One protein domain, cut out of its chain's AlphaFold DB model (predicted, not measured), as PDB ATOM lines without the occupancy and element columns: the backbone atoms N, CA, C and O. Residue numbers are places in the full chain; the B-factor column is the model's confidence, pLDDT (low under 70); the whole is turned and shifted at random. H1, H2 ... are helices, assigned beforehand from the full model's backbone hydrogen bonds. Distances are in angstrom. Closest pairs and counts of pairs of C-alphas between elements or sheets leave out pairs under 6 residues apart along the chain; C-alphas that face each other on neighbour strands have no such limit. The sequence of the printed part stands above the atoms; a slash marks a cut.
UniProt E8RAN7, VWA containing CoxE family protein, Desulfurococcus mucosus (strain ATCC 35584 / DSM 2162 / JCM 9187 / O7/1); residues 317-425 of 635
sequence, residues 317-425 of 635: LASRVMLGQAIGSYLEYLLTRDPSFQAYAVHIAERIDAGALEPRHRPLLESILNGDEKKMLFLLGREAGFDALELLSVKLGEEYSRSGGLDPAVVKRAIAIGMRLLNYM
ATOM      1  N   LEU A 317      33.808   6.209 262.192       85.12
ATOM      2  CA  LEU A 317      33.506   6.226 263.615       85.12
ATOM      3  C   LEU A 317      32.065   5.772 263.895       85.12
ATOM      4  O   LEU A 317      31.838   5.000 264.827       85.12
ATOM      5  N   ALA A 318      31.101   6.186 263.065       86.44
ATOM      6  CA  ALA A 318      29.725   5.700 263.148       86.44
ATOM      7  C   ALA A 318      29.654   4.170 263.002       86.44
ATOM      8  O   ALA A 318      29.007   3.507 263.813       86.44
ATOM      9  N   SER A 319      30.386   3.611 262.036       89.12
ATOM     10  CA  SER A 319      30.481   2.164 261.806       89.12
ATOM     11  C   SER A 319      31.073   1.419 263.010       89.12
ATOM     12  O   SER A 319      30.588   0.349 263.377       89.12
ATOM     13  N   ARG A 320      32.072   1.994 263.695       89.75
ATOM     14  CA  ARG A 320      32.655   1.413 264.923       89.75
ATOM     15  C   ARG A 320      31.714   1.459 266.122       89.75
ATOM     16  O   ARG A 320      31.635   0.480 266.859       89.75
ATOM     17  N   VAL A 321      31.001   2.570 266.315       90.44
ATOM     18  CA  VAL A 321      29.980   2.700 267.369       90.44
ATOM     19  C   VAL A 321      28.876   1.664 267.159       90.44
ATOM     20  O   VAL A 321      28.536   0.926 268.083       90.44
ATOM     21  N   MET A 322      28.368   1.556 265.927       91.25
ATOM     22  CA  MET A 322      27.360   0.560 265.556       91.25
ATOM     23  C   MET A 322      27.870  -0.869 265.761       91.25
ATOM     24  O   MET A 322      27.128  -1.708 266.261       91.25
ATOM     25  N   LEU A 323      29.143  -1.149 265.457       93.19
ATOM     26  CA  LEU A 323      29.733  -2.459 265.733       93.19
ATOM     27  C   LEU A 323      29.726  -2.774 267.237       93.19
ATOM     28  O   LEU A 323      29.354  -3.879 267.625       93.19
ATOM     29  N   GLY A 324      30.081  -1.807 268.088       92.88
ATOM     30  CA  GLY A 324      29.978  -1.934 269.546       92.88
ATOM     31  C   GLY A 324      28.559  -2.250 270.022       92.88
ATOM     32  O   GLY A 324      28.363  -3.158 270.831       92.88
ATOM     33  N   GLN A 325      27.566  -1.544 269.477       93.56
ATOM     34  CA  GLN A 325      26.143  -1.763 269.767       93.56
ATOM     35  C   GLN A 325      25.679  -3.153 269.325       93.56
ATOM     36  O   GLN A 325      25.070  -3.873 270.113       93.56
ATOM     37  N   ALA A 326      26.038  -3.568 268.108       94.69
ATOM     38  CA  ALA A 326      25.721  -4.891 267.583       94.69
ATOM     39  C   ALA A 326      26.347  -6.005 268.438       94.69
ATOM     40  O   ALA A 326      25.666  -6.973 268.766       94.69
ATOM     41  N   ILE A 327      27.608  -5.856 268.872       95.19
ATOM     42  CA  ILE A 327      28.259  -6.795 269.802       95.19
ATOM     43  C   ILE A 327      27.484  -6.876 271.123       95.19
ATOM     44  O   ILE A 327      27.245  -7.977 271.617       95.19
ATOM     45  N   GLY A 328      27.093  -5.727 271.686       93.44
ATOM     46  CA  GLY A 328      26.319  -5.643 272.925       93.44
ATOM     47  C   GLY A 328      24.985  -6.376 272.837       93.44
ATOM     48  O   GLY A 328      24.720  -7.253 273.659       93.44
ATOM     49  N   SER A 329      24.187  -6.079 271.811       94.25
ATOM     50  CA  SER A 329      22.898  -6.738 271.582       94.25
ATOM     51  C   SER A 329      23.056  -8.226 271.268       94.25
ATOM     52  O   SER A 329      22.297  -9.047 271.771       94.25
ATOM     53  N   TYR A 330      24.081  -8.620 270.509       95.25
ATOM     54  CA  TYR A 330      24.308 -10.032 270.210       95.25
ATOM     55  C   TYR A 330      24.757 -10.818 271.455       95.25
ATOM     56  O   TYR A 330      24.329 -11.952 271.662       95.25
ATOM     57  N   LEU A 331      25.584 -10.231 272.328       93.12
ATOM     58  CA  LEU A 331      25.918 -10.837 273.622       93.12
ATOM     59  C   LEU A 331      24.691 -10.944 274.537       93.12
ATOM     60  O   LEU A 331      24.559 -11.952 275.233       93.12
ATOM     61  N   GLU A 332      23.791  -9.960 274.503       92.62
ATOM     62  CA  GLU A 332      22.504 -10.004 275.207       92.62
ATOM     63  C   GLU A 332      21.649 -11.170 274.688       92.62
ATOM     64  O   GLU A 332      21.217 -11.993 275.490       92.62
ATOM     65  N   TYR A 333      21.556 -11.369 273.367       94.81
ATOM     66  CA  TYR A 333      20.949 -12.571 272.774       94.81
ATOM     67  C   TYR A 333      21.608 -13.871 273.255       94.81
ATOM     68  O   TYR A 333      20.921 -14.813 273.646       94.81
ATOM     69  N   LEU A 334      22.940 -13.965 273.259       92.94
ATOM     70  CA  LEU A 334      23.620 -15.182 273.717       92.94
ATOM     71  C   LEU A 334      23.313 -15.495 275.190       92.94
ATOM     72  O   LEU A 334      23.270 -16.672 275.580       92.94
ATOM     73  N   LEU A 335      23.103 -14.448 275.991       89.88
ATOM     74  CA  LEU A 335      22.812 -14.505 277.415       89.88
ATOM     75  C   LEU A 335      21.340 -14.837 277.713       89.88
ATOM     76  O   LEU A 335      21.078 -15.711 278.543       89.88
ATOM     77  N   THR A 336      20.384 -14.190 277.050       90.12
ATOM     78  CA  THR A 336      18.940 -14.332 277.317       90.12
ATOM     79  C   THR A 336      18.275 -15.377 276.425       90.12
ATOM     80  O   THR A 336      17.326 -16.026 276.852       90.12
ATOM     81  N   ARG A 337      18.830 -15.612 275.230       92.62
ATOM     82  CA  ARG A 337      18.245 -16.387 274.122       92.62
ATOM     83  C   ARG A 337      16.939 -15.810 273.580       92.62
ATOM     84  O   ARG A 337      16.203 -16.525 272.909       92.62
ATOM     85  N   ASP A 338      16.702 -14.521 273.805       91.56
ATOM     86  CA  ASP A 338      15.597 -13.789 273.195       91.56
ATOM     87  C   ASP A 338      15.965 -13.358 271.754       91.56
ATOM     88  O   ASP A 338      16.881 -12.546 271.572       91.56
ATOM     89  N   PRO A 339      15.275 -13.886 270.719       92.75
ATOM     90  CA  PRO A 339      15.555 -13.583 269.314       92.75
ATOM     91  C   PRO A 339      15.448 -12.099 268.948       92.75
ATOM     92  O   PRO A 339      16.048 -11.683 267.955       92.75
ATOM     93  N   SER A 340      14.722 -11.289 269.728       94.44
ATOM     94  CA  SER A 340      14.580  -9.851 269.476       94.44
ATOM     95  C   SER A 340      15.935  -9.133 269.489       94.44
ATOM     96  O   SER A 340      16.222  -8.323 268.604       94.44
ATOM     97  N   PHE A 341      16.825  -9.505 270.414       93.81
ATOM     98  CA  PHE A 341      18.177  -8.953 270.494       93.81
ATOM     99  C   PHE A 341      19.069  -9.402 269.336       93.81
ATOM    100  O   PHE A 341      19.906  -8.626 268.877       93.81
ATOM    101  N   GLN A 342      18.880 -10.627 268.832       95.06
ATOM    102  CA  GLN A 342      19.602 -11.112 267.655       95.06
ATOM    103  C   GLN A 342      19.183 -10.331 266.411       95.06
ATOM    104  O   GLN A 342      20.041  -9.834 265.685       95.06
ATOM    105  N   ALA A 343      17.874 -10.187 266.195       94.25
ATOM    106  CA  ALA A 343      17.329  -9.422 265.080       94.25
ATOM    107  C   ALA A 343      17.797  -7.962 265.132       94.25
ATOM    108  O   ALA A 343      18.218  -7.411 264.118       94.25
ATOM    109  N   TYR A 344      17.809  -7.353 266.322       94.81
ATOM    110  CA  TYR A 344      18.304  -5.991 266.504       94.81
ATOM    111  C   TYR A 344      19.814  -5.867 266.246       94.81
ATOM    112  O   TYR A 344      20.247  -4.930 265.578       94.81
ATOM    113  N   ALA A 345      20.619  -6.832 266.704       94.81
ATOM    114  CA  ALA A 345      22.055  -6.858 266.431       94.81
ATOM    115  C   ALA A 345      22.357  -6.960 264.929       94.81
ATOM    116  O   ALA A 345      23.219  -6.234 264.432       94.81
ATOM    117  N   VAL A 346      21.632  -7.822 264.206       95.00
ATOM    118  CA  VAL A 346      21.753  -7.966 262.747       95.00
ATOM    119  C   VAL A 346      21.293  -6.690 262.041       95.00
ATOM    120  O   VAL A 346      22.027  -6.175 261.205       95.00
ATOM    121  N   HIS A 347      20.163  -6.107 262.449       94.62
ATOM    122  CA  HIS A 347      19.672  -4.841 261.899       94.62
ATOM    123  C   HIS A 347      20.690  -3.696 262.034       94.62
ATOM    124  O   HIS A 347      20.857  -2.890 261.119       94.62
ATOM    125  N   ILE A 348      21.386  -3.602 263.174       92.50
ATOM    126  CA  ILE A 348      22.472  -2.629 263.343       92.50
ATOM    127  C   ILE A 348      23.642  -2.984 262.423       92.50
ATOM    128  O   ILE A 348      24.164  -2.103 261.744       92.50
ATOM    129  N   ALA A 349      24.044  -4.258 262.391       93.06
ATOM    130  CA  ALA A 349      25.181  -4.736 261.614       93.06
ATOM    131  C   ALA A 349      25.027  -4.498 260.102       93.06
ATOM    132  O   ALA A 349      25.992  -4.109 259.451       93.06
ATOM    133  N   GLU A 350      23.826  -4.652 259.546       93.50
ATOM    134  CA  GLU A 350      23.533  -4.401 258.125       93.50
ATOM    135  C   GLU A 350      23.748  -2.937 257.710       93.50
ATOM    136  O   GLU A 350      23.976  -2.640 256.540       93.50
ATOM    137  N   ARG A 351      23.699  -2.007 258.669       91.44
ATOM    138  CA  ARG A 351      23.867  -0.564 258.435       91.44
ATOM    139  C   ARG A 351      25.322  -0.106 258.536       91.44
ATOM    140  O   ARG A 351      25.595   1.083 258.363       91.44
ATOM    141  N   ILE A 352      26.240  -1.021 258.842       90.94
ATOM    142  CA  ILE A 352      27.664  -0.745 259.005       90.94
ATOM    143  C   ILE A 352      28.354  -0.778 257.640       90.94
ATOM    144  O   ILE A 352      28.262  -1.757 256.905       90.94
ATOM    145  N   ASP A 353      29.112   0.272 257.323       88.06
ATOM    146  CA  ASP A 353      29.956   0.295 256.129       88.06
ATOM    147  C   ASP A 353      31.236  -0.517 256.389       88.06
ATOM    148  O   ASP A 353      32.166  -0.074 257.072       88.06
ATOM    149  N   ALA A 354      31.292  -1.735 255.842       88.62
ATOM    150  CA  ALA A 354      32.442  -2.624 255.983       88.62
ATOM    151  C   ALA A 354      33.736  -2.035 255.386       88.62
ATOM    152  O   ALA A 354      34.827  -2.343 255.873       88.62
ATOM    153  N   GLY A 355      33.631  -1.182 254.360       87.25
ATOM    154  CA  GLY A 355      34.772  -0.496 253.754       87.25
ATOM    155  C   GLY A 355      35.375   0.547 254.692       87.25
ATOM    156  O   GLY A 355      36.600   0.663 254.767       87.25
ATOM    157  N   ALA A 356      34.522   1.229 255.460       86.06
ATOM    158  CA  ALA A 356      34.916   2.218 256.459       86.06
ATOM    159  C   ALA A 356      35.444   1.596 257.765       86.06
ATOM    160  O   ALA A 356      36.123   2.274 258.529       86.06
ATOM    161  N   LEU A 357      35.167   0.317 258.041       87.19
ATOM    162  CA  LEU A 357      35.759  -0.390 259.178       87.19
ATOM    163  C   LEU A 357      37.220  -0.775 258.919       87.19
ATOM    164  O   LEU A 357      37.575  -1.312 257.862       87.19
ATOM    165  N   GLU A 358      38.046  -0.622 259.956       84.81
ATOM    166  CA  GLU A 358      39.399  -1.177 259.985       84.81
ATOM    167  C   GLU A 358      39.386  -2.692 259.675       84.81
ATOM    168  O   GLU A 358      38.534  -3.418 260.206       84.81
ATOM    169  N   PRO A 359      40.358  -3.216 258.900       88.00
ATOM    170  CA  PRO A 359      40.360  -4.610 258.450       88.00
ATOM    171  C   PRO A 359      40.235  -5.656 259.563       88.00
ATOM    172  O   PRO A 359      39.622  -6.698 259.350       88.00
ATOM    173  N   ARG A 360      40.766  -5.371 260.761       86.25
ATOM    174  CA  ARG A 360      40.672  -6.269 261.925       86.25
ATOM    175  C   ARG A 360      39.235  -6.500 262.408       86.25
ATOM    176  O   ARG A 360      38.917  -7.588 262.859       86.25
ATOM    177  N   HIS A 361      38.347  -5.519 262.247       90.00
ATOM    178  CA  HIS A 361      36.973  -5.592 262.750       90.00
ATOM    179  C   HIS A 361      35.986  -6.225 261.754       90.00
ATOM    180  O   HIS A 361      34.903  -6.660 262.149       90.00
ATOM    181  N   ARG A 362      36.340  -6.313 260.466       92.50
ATOM    182  CA  ARG A 362      35.455  -6.857 259.415       92.50
ATOM    183  C   ARG A 362      35.060  -8.323 259.642       92.50
ATOM    184  O   ARG A 362      33.872  -8.618 259.551       92.50
ATOM    185  N   PRO A 363      35.972  -9.236 260.041       93.19
ATOM    186  CA  PRO A 363      35.597 -10.620 260.332       93.19
ATOM    187  C   PRO A 363      34.584 -10.747 261.476       93.19
ATOM    188  O   PRO A 363      33.814 -11.710 261.516       93.19
ATOM    189  N   LEU A 364      34.595  -9.795 262.418       93.06
ATOM    190  CA  LEU A 364      33.654  -9.757 263.532       93.06
ATOM    191  C   LEU A 364      32.267  -9.322 263.049       93.06
ATOM    192  O   LEU A 364      31.288  -9.988 263.377       93.06
ATOM    193  N   LEU A 365      32.196  -8.287 262.206       94.81
ATOM    194  CA  LEU A 365      30.958  -7.880 261.536       94.81
ATOM    195  C   LEU A 365      30.332  -9.043 260.749       94.81
ATOM    196  O   LEU A 365      29.168  -9.375 260.957       94.81
ATOM    197  N   GLU A 366      31.123  -9.718 259.911       94.62
ATOM    198  CA  GLU A 366      30.668 -10.881 259.136       94.62
ATOM    199  C   GLU A 366      30.117 -11.996 260.029       94.62
ATOM    200  O   GLU A 366      29.140 -12.653 259.679       94.62
ATOM    201  N   SER A 367      30.738 -12.239 261.188       95.12
ATOM    202  CA  SER A 367      30.261 -13.272 262.112       95.12
ATOM    203  C   SER A 367      28.897 -12.940 262.723       95.12
ATOM    204  O   SER A 367      28.110 -13.854 262.947       95.12
ATOM    205  N   ILE A 368      28.597 -11.654 262.938       94.69
ATOM    206  CA  ILE A 368      27.295 -11.198 263.442       94.69
ATOM    207  C   ILE A 368      26.229 -11.350 262.353       94.69
ATOM    208  O   ILE A 368      25.192 -11.955 262.614       94.69
ATOM    209  N   LEU A 369      26.513 -10.877 261.132       93.88
ATOM    210  CA  LEU A 369      25.597 -10.972 259.987       93.88
ATOM    211  C   LEU A 369      25.241 -12.426 259.650       93.88
ATOM    212  O   LEU A 369      24.079 -12.748 259.433       93.88
ATOM    213  N   ASN A 370      26.230 -13.322 259.677       93.69
ATOM    214  CA  ASN A 370      26.030 -14.744 259.383       93.69
ATOM    215  C   ASN A 370      25.490 -15.550 260.577       93.69
ATOM    216  O   ASN A 370      25.271 -16.755 260.453       93.69
ATOM    217  N   GLY A 371      25.337 -14.934 261.753       90.12
ATOM    218  CA  GLY A 371      24.919 -15.628 262.971       90.12
ATOM    219  C   GLY A 371      25.920 -16.673 263.495       90.12
ATOM    220  O   GLY A 371      25.527 -17.591 264.211       90.12
ATOM    221  N   ASP A 372      27.210 -16.562 263.163       92.81
ATOM    222  CA  ASP A 372      28.247 -17.491 263.627       92.81
ATOM    223  C   ASP A 372      28.729 -17.117 265.038       92.81
ATOM    224  O   ASP A 372      29.776 -16.485 265.235       92.81
ATOM    225  N   GLU A 373      27.976 -17.570 266.047       92.94
ATOM    226  CA  GLU A 373      28.283 -17.347 267.466       92.94
ATOM    227  C   GLU A 373      29.715 -17.772 267.832       92.94
ATOM    228  O   GLU A 373      30.375 -17.176 268.689       92.94
ATOM    229  N   LYS A 374      30.207 -18.856 267.223       90.25
ATOM    230  CA  LYS A 374      31.491 -19.455 267.591       90.25
ATOM    231  C   LYS A 374      32.642 -18.609 267.068       90.25
ATOM    232  O   LYS A 374      33.589 -18.375 267.827       90.25
ATOM    233  N   LYS A 375      32.565 -18.165 265.811       91.81
ATOM    234  CA  LYS A 375      33.544 -17.256 265.199       91.81
ATOM    235  C   LYS A 375      33.506 -15.887 265.875       91.81
ATOM    236  O   LYS A 375      34.572 -15.369 266.198       91.81
ATOM    237  N   MET A 376      32.319 -15.371 266.198       93.94
ATOM    238  CA  MET A 376      32.158 -14.106 266.921       93.94
ATOM    239  C   MET A 376      32.873 -14.134 268.279       93.94
ATOM    240  O   MET A 376      33.760 -13.320 268.540       93.94
ATOM    241  N   LEU A 377      32.578 -15.132 269.123       91.44
ATOM    242  CA  LEU A 377      33.238 -15.283 270.425       91.44
ATOM    243  C   LEU A 377      34.746 -15.545 270.294       91.44
ATOM    244  O   LEU A 377      35.516 -15.126 271.157       91.44
ATOM    245  N   PHE A 378      35.181 -16.239 269.240       89.44
ATOM    246  CA  PHE A 378      36.602 -16.448 268.963       89.44
ATOM    247  C   PHE A 378      37.329 -15.131 268.695       89.44
ATOM    248  O   PHE A 378      38.350 -14.869 269.333       89.44
ATOM    249  N   LEU A 379      36.793 -14.298 267.804       90.19
ATOM    250  CA  LEU A 379      37.373 -13.003 267.449       90.19
ATOM    251  C   LEU A 379      37.364 -12.044 268.643       90.19
ATOM    252  O   LEU A 379      38.419 -11.527 269.010       90.19
ATOM    253  N   LEU A 380      36.226 -11.925 269.341       88.81
ATOM    254  CA  LEU A 380      36.124 -11.140 270.576       88.81
ATOM    255  C   LEU A 380      37.138 -11.596 271.622       88.81
ATOM    256  O   LEU A 380      37.835 -10.776 272.206       88.81
ATOM    257  N   GLY A 381      37.264 -12.907 271.836       81.50
ATOM    258  CA  GLY A 381      38.231 -13.449 272.779       81.50
ATOM    259  C   GLY A 381      39.679 -13.127 272.401       81.50
ATOM    260  O   GLY A 381      40.489 -12.881 273.287       81.50
ATOM    261  N   ARG A 382      40.036 -13.096 271.113       81.50
ATOM    262  CA  ARG A 382      41.414 -12.792 270.693       81.50
ATOM    263  C   ARG A 382      41.754 -11.306 270.735       81.50
ATOM    264  O   ARG A 382      42.885 -10.985 271.087       81.50
ATOM    265  N   GLU A 383      40.812 -10.440 270.379       81.50
ATOM    266  CA  GLU A 383      41.080  -9.011 270.167       81.50
ATOM    267  C   GLU A 383      40.654  -8.137 271.351       81.50
ATOM    268  O   GLU A 383      41.384  -7.230 271.737       81.50
ATOM    269  N   ALA A 384      39.514  -8.448 271.973       80.12
ATOM    270  CA  ALA A 384      38.864  -7.620 272.990       80.12
ATOM    271  C   ALA A 384      38.387  -8.446 274.200       80.12
ATOM    272  O   ALA A 384      37.381  -8.136 274.829       80.12
ATOM    273  N   GLY A 385      39.080  -9.542 274.529       77.31
ATOM    274  CA  GLY A 385      38.514 -10.565 275.413       77.31
ATOM    275  C   GLY A 385      38.192 -10.092 276.834       77.31
ATOM    276  O   GLY A 385      37.217 -10.558 277.413       77.31
ATOM    277  N   PHE A 386      38.968  -9.154 277.392       72.56
ATOM    278  CA  PHE A 386      38.650  -8.563 278.700       72.56
ATOM    279  C   PHE A 386      37.445  -7.626 278.623       72.56
ATOM    280  O   PHE A 386      36.556  -7.745 279.456       72.56
ATOM    281  N   ASP A 387      37.375  -6.776 277.598       80.25
ATOM    282  CA  ASP A 387      36.241  -5.870 277.389       80.25
ATOM    283  C   ASP A 387      34.950  -6.649 277.112       80.25
ATOM    284  O   ASP A 387      33.892  -6.297 277.615       80.25
ATOM    285  N   ALA A 388      35.035  -7.769 276.389       84.50
ATOM    286  CA  ALA A 388      33.905  -8.665 276.151       84.50
ATOM    287  C   ALA A 388      33.438  -9.380 277.431       84.50
ATOM    288  O   ALA A 388      32.240  -9.593 277.614       84.50
ATOM    289  N   LEU A 389      34.362  -9.754 278.325       75.25
ATOM    290  CA  LEU A 389      34.013 -10.302 279.639       75.25
ATOM    291  C   LEU A 389      33.363  -9.250 280.530       75.25
ATOM    292  O   LEU A 389      32.416  -9.566 281.241       75.25
ATOM    293  N   GLU A 390      33.855  -8.017 280.492       76.12
ATOM    294  CA  GLU A 390      33.287  -6.909 281.249       76.12
ATOM    295  C   GLU A 390      31.909  -6.509 280.711       76.12
ATOM    296  O   GLU A 390      30.975  -6.353 281.484       76.12
ATOM    297  N   LEU A 391      31.725  -6.479 279.391       85.75
ATOM    298  CA  LEU A 391      30.424  -6.268 278.758       85.75
ATOM    299  C   LEU A 391      29.428  -7.381 279.105       85.75
ATOM    300  O   LEU A 391      28.304  -7.095 279.509       85.75
ATOM    301  N   LEU A 392      29.845  -8.650 279.024       85.19
ATOM    302  CA  LEU A 392      29.047  -9.771 279.533       85.19
ATOM    303  C   LEU A 392      28.710  -9.567 281.014       85.19
ATOM    304  O   LEU A 392      27.632  -9.964 281.462       85.19
ATOM    305  N   SER A 393      29.629  -8.939 281.756       77.06
ATOM    306  CA  SER A 393      29.442  -8.690 283.171       77.06
ATOM    307  C   SER A 393      28.319  -7.676 283.418       77.06
ATOM    308  O   SER A 393      27.331  -7.957 284.097       77.06
ATOM    309  N   VAL A 394      28.421  -6.534 282.744       81.69
ATOM    310  CA  VAL A 394      27.406  -5.479 282.730       81.69
ATOM    311  C   VAL A 394      26.030  -6.025 282.350       81.69
ATOM    312  O   VAL A 394      25.057  -5.755 283.054       81.69
ATOM    313  N   LYS A 395      25.946  -6.842 281.291       86.50
ATOM    314  CA  LYS A 395      24.677  -7.403 280.799       86.50
ATOM    315  C   LYS A 395      24.002  -8.341 281.790       86.50
ATOM    316  O   LYS A 395      22.797  -8.253 281.991       86.50
ATOM    317  N   LEU A 396      24.757  -9.189 282.482       80.81
ATOM    318  CA  LEU A 396      24.186 -10.015 283.550       80.81
ATOM    319  C   LEU A 396      23.691  -9.157 284.730       80.81
ATOM    320  O   LEU A 396      22.695  -9.499 285.362       80.81
ATOM    321  N   GLY A 397      24.380  -8.050 285.033       73.19
ATOM    322  CA  GLY A 397      23.950  -7.083 286.044       73.19
ATOM    323  C   GLY A 397      22.655  -6.354 285.668       73.19
ATOM    324  O   GLY A 397      21.795  -6.152 286.529       73.19
ATOM    325  N   GLU A 398      22.494  -5.992 284.393       83.19
ATOM    326  CA  GLU A 398      21.251  -5.438 283.836       83.19
ATOM    327  C   GLU A 398      20.100  -6.439 283.954       83.19
ATOM    328  O   GLU A 398      19.055  -6.088 284.497       83.19
ATOM    329  N   GLU A 399      20.317  -7.693 283.545       79.62
ATOM    330  CA  GLU A 399      19.316  -8.757 283.663       79.62
ATOM    331  C   GLU A 399      18.875  -8.967 285.111       79.62
ATOM    332  O   GLU A 399      17.685  -8.904 285.397       79.62
ATOM    333  N   TYR A 400      19.818  -9.086 286.052       72.31
ATOM    334  CA  TYR A 400      19.488  -9.189 287.478       72.31
ATOM    335  C   TYR A 400      18.621  -8.027 287.976       72.31
ATOM    336  O   TYR A 400      17.696  -8.229 288.763       72.31
ATOM    337  N   SER A 401      18.926  -6.809 287.522       72.75
ATOM    338  CA  SER A 401      18.191  -5.607 287.917       72.75
ATOM    339  C   SER A 401      16.780  -5.575 287.321       72.75
ATOM    340  O   SER A 401      15.866  -5.083 287.976       72.75
ATOM    341  N   ARG A 402      16.589  -6.113 286.105       76.75
ATOM    342  CA  ARG A 402      15.282  -6.204 285.429       76.75
ATOM    343  C   ARG A 402      14.377  -7.265 286.058       76.75
ATOM    344  O   ARG A 402      13.193  -7.010 286.247       76.75
ATOM    345  N   SER A 403      14.918  -8.442 286.370       72.06
ATOM    346  CA  SER A 403      14.144  -9.603 286.836       72.06
ATOM    347  C   SER A 403      14.068  -9.749 288.362       72.06
ATOM    348  O   SER A 403      13.355 -10.623 288.851       72.06
ATOM    349  N   GLY A 404      14.813  -8.946 289.133       60.31
ATOM    350  CA  GLY A 404      14.871  -9.033 290.602       60.31
ATOM    351  C   GLY A 404      15.573 -10.293 291.140       60.31
ATOM    352  O   GLY A 404      15.603 -10.526 292.348       60.31
ATOM    353  N   GLY A 405      16.147 -11.109 290.254       62.97
ATOM    354  CA  GLY A 405      16.772 -12.397 290.546       62.97
ATOM    355  C   GLY A 405      17.422 -12.990 289.295       62.97
ATOM    356  O   GLY A 405      16.930 -12.794 288.189       62.97
ATOM    357  N   LEU A 406      18.541 -13.705 289.433       66.62
ATOM    358  CA  LEU A 406      19.209 -14.321 288.280       66.62
ATOM    359  C   LEU A 406      18.612 -15.700 287.979       66.62
ATOM    360  O   LEU A 406      18.753 -16.621 288.784       66.62
ATOM    361  N   ASP A 407      18.016 -15.854 286.792       73.75
ATOM    362  CA  ASP A 407      17.635 -17.167 286.260       73.75
ATOM    363  C   ASP A 407      18.888 -18.071 286.185       73.75
ATOM    364  O   ASP A 407      19.875 -17.710 285.524       73.75
ATOM    365  N   PRO A 408      18.883 -19.254 286.833       69.44
ATOM    366  CA  PRO A 408      19.977 -20.215 286.745       69.44
ATOM    367  C   PRO A 408      20.417 -20.525 285.307       69.44
ATOM    368  O   PRO A 408      21.610 -20.727 285.057       69.44
ATOM    369  N   ALA A 409      19.493 -20.528 284.339       77.12
ATOM    370  CA  ALA A 409      19.821 -20.776 282.939       77.12
ATOM    371  C   ALA A 409      20.625 -19.620 282.317       77.12
ATOM    372  O   ALA A 409      21.583 -19.869 281.578       77.12
ATOM    373  N   VAL A 410      20.294 -18.370 282.657       80.88
ATOM    374  CA  VAL A 410      21.049 -17.170 282.252       80.88
ATOM    375  C   VAL A 410      22.465 -17.213 282.826       80.88
ATOM    376  O   VAL A 410      23.438 -17.057 282.086       80.88
ATOM    377  N   VAL A 411      22.611 -17.528 284.117       70.75
ATOM    378  CA  VAL A 411      23.927 -17.655 284.774       70.75
ATOM    379  C   VAL A 411      24.771 -18.743 284.115       70.75
ATOM    380  O   VAL A 411      25.944 -18.529 283.802       70.75
ATOM    381  N   LYS A 412      24.173 -19.905 283.833       72.25
ATOM    382  CA  LYS A 412      24.848 -21.009 283.141       72.25
ATOM    383  C   LYS A 412      25.351 -20.594 281.757       72.25
ATOM    384  O   LYS A 412      26.476 -20.941 281.382       72.25
ATOM    385  N   ARG A 413      24.551 -19.833 281.003       83.38
ATOM    386  CA  ARG A 413      24.958 -19.287 279.700       83.38
ATOM    387  C   ARG A 413      26.080 -18.266 279.849       83.38
ATOM    388  O   ARG A 413      27.078 -18.397 279.141       83.38
ATOM    389  N   ALA A 414      25.995 -17.346 280.809       79.56
ATOM    390  CA  ALA A 414      27.061 -16.388 281.104       79.56
ATOM    391  C   ALA A 414      28.393 -17.094 281.403       79.56
ATOM    392  O   ALA A 414      29.417 -16.790 280.791       79.56
ATOM    393  N   ILE A 415      28.375 -18.114 282.268       68.81
ATOM    394  CA  ILE A 415      29.555 -18.933 282.576       68.81
ATOM    395  C   ILE A 415      30.113 -19.579 281.301       68.81
ATOM    396  O   ILE A 415      31.322 -19.538 281.055       68.81
ATOM    397  N   ALA A 416      29.255 -20.175 280.468       75.75
ATOM    398  CA  ALA A 416      29.679 -20.838 279.239       75.75
ATOM    399  C   ALA A 416      30.309 -19.861 278.228       75.75
ATOM    400  O   ALA A 416      31.350 -20.180 277.644       75.75
ATOM    401  N   ILE A 417      29.711 -18.678 278.044       83.31
ATOM    402  CA  ILE A 417      30.214 -17.612 277.165       83.31
ATOM    403  C   ILE A 417      31.555 -17.096 277.687       83.31
ATOM    404  O   ILE A 417      32.546 -17.125 276.955       83.31
ATOM    405  N   GLY A 418      31.623 -16.720 278.967       75.44
ATOM    406  CA  GLY A 418      32.847 -16.227 279.594       75.44
ATOM    407  C   GLY A 418      33.992 -17.235 279.490       75.44
ATOM    408  O   GLY A 418      35.108 -16.888 279.107       75.44
ATOM    409  N   MET A 419      33.714 -18.525 279.703       70.31
ATOM    410  CA  MET A 419      34.706 -19.590 279.536       70.31
ATOM    411  C   MET A 419      35.194 -19.757 278.093       70.31
ATOM    412  O   MET A 419      36.365 -20.086 277.883       70.31
ATOM    413  N   ARG A 420      34.327 -19.557 277.093       76.94
ATOM    414  CA  ARG A 420      34.729 -19.567 275.677       76.94
ATOM    415  C   ARG A 420      35.644 -18.383 275.373       76.94
ATOM    416  O   ARG A 420      36.748 -18.621 274.888       76.94
ATOM    417  N   LEU A 421      35.239 -17.163 275.741       78.75
ATOM    418  CA  LEU A 421      36.045 -15.945 275.580       78.75
ATOM    419  C   LEU A 421      37.434 -16.124 276.200       78.75
ATOM    420  O   LEU A 421      38.448 -15.982 275.520       78.75
ATOM    421  N   LEU A 422      37.482 -16.579 277.453       69.31
ATOM    422  CA  LEU A 422      38.727 -16.866 278.160       69.31
ATOM    423  C   LEU A 422      39.584 -17.919 277.462       69.31
ATOM    424  O   LEU A 422      40.802 -17.802 277.449       69.31
ATOM    425  N   ASN A 423      38.999 -18.970 276.894       68.00
ATOM    426  CA  ASN A 423      39.783 -19.968 276.170       68.00
ATOM    427  C   ASN A 423      40.395 -19.402 274.886       68.00
ATOM    428  O   ASN A 423      41.536 -19.740 274.559       68.00
ATOM    429  N   TYR A 424      39.673 -18.525 274.192       76.88
ATOM    430  CA  TYR A 424      40.136 -17.890 272.962       76.88
ATOM    431  C   TYR A 424      41.203 -16.819 273.213       76.88
ATOM    432  O   TYR A 424      42.212 -16.815 272.508       76.88
ATOM    433  N   MET A 425      41.082 -16.041 274.295       69.88
ATOM    434  CA  MET A 425      42.139 -15.138 274.784       69.88
ATOM    435  C   MET A 425      43.481 -15.853 274.985       69.88
ATOM    436  O   MET A 425      44.549 -15.270 274.827       69.88
TER     437      MET A 425
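Overview. This is residues 317 to 425 of the 635 residues of the protein "VWA containing CoxE family protein" of Desulfurococcus mucosus (strain ATCC 35584 / DSM 2162 / JCM 9187 / O7/1) (UniProt E8RAN7). The long helix H1 makes the core; H2 folds back along it, and H3 crosses it. H5 and H6, a long hairpin, pack on H1 residues 328 to 336, and H4 packs between H3 and H6. The printed part has 109 residues with six named helices, H1 to H6 in order, and no named strand: all helix, compact, radius of gyration of the C-alphas 13.4 A, spans 42 by 28 by 22 A.

Along the chain. H1, residues 317 to 336, runs 28.7 A from C-alpha 317 at (33.506, 6.226, 263.615). H2 is residues 339 to 350, H3 362 to 369, H4 373 to 383, H5 385 to 403. H6, residues 408 to 425, ends at C-alpha 425 at (42.139, -15.138, 274.784).

Arrangement. H1, the hub, touches H2 at a shallow tilt of 18 degrees, opposite ways; the closest C-alphas, Ala 326 and Ala 345, are 4.3 A apart. H4 touches H6 residues 417 to 425 alone; the closest C-alphas, Gly 381 and Leu 421, are 4.3 A apart. In the six helices every O i to N i+4 pair is within hydrogen-bond range.

Size, cuts and confidence. The printed part has no cut. The link H2 to H3, 11 residues, is long. Residues 404 to 406, 408, 415, 422 to 423 and 425 have pLDDT under 70.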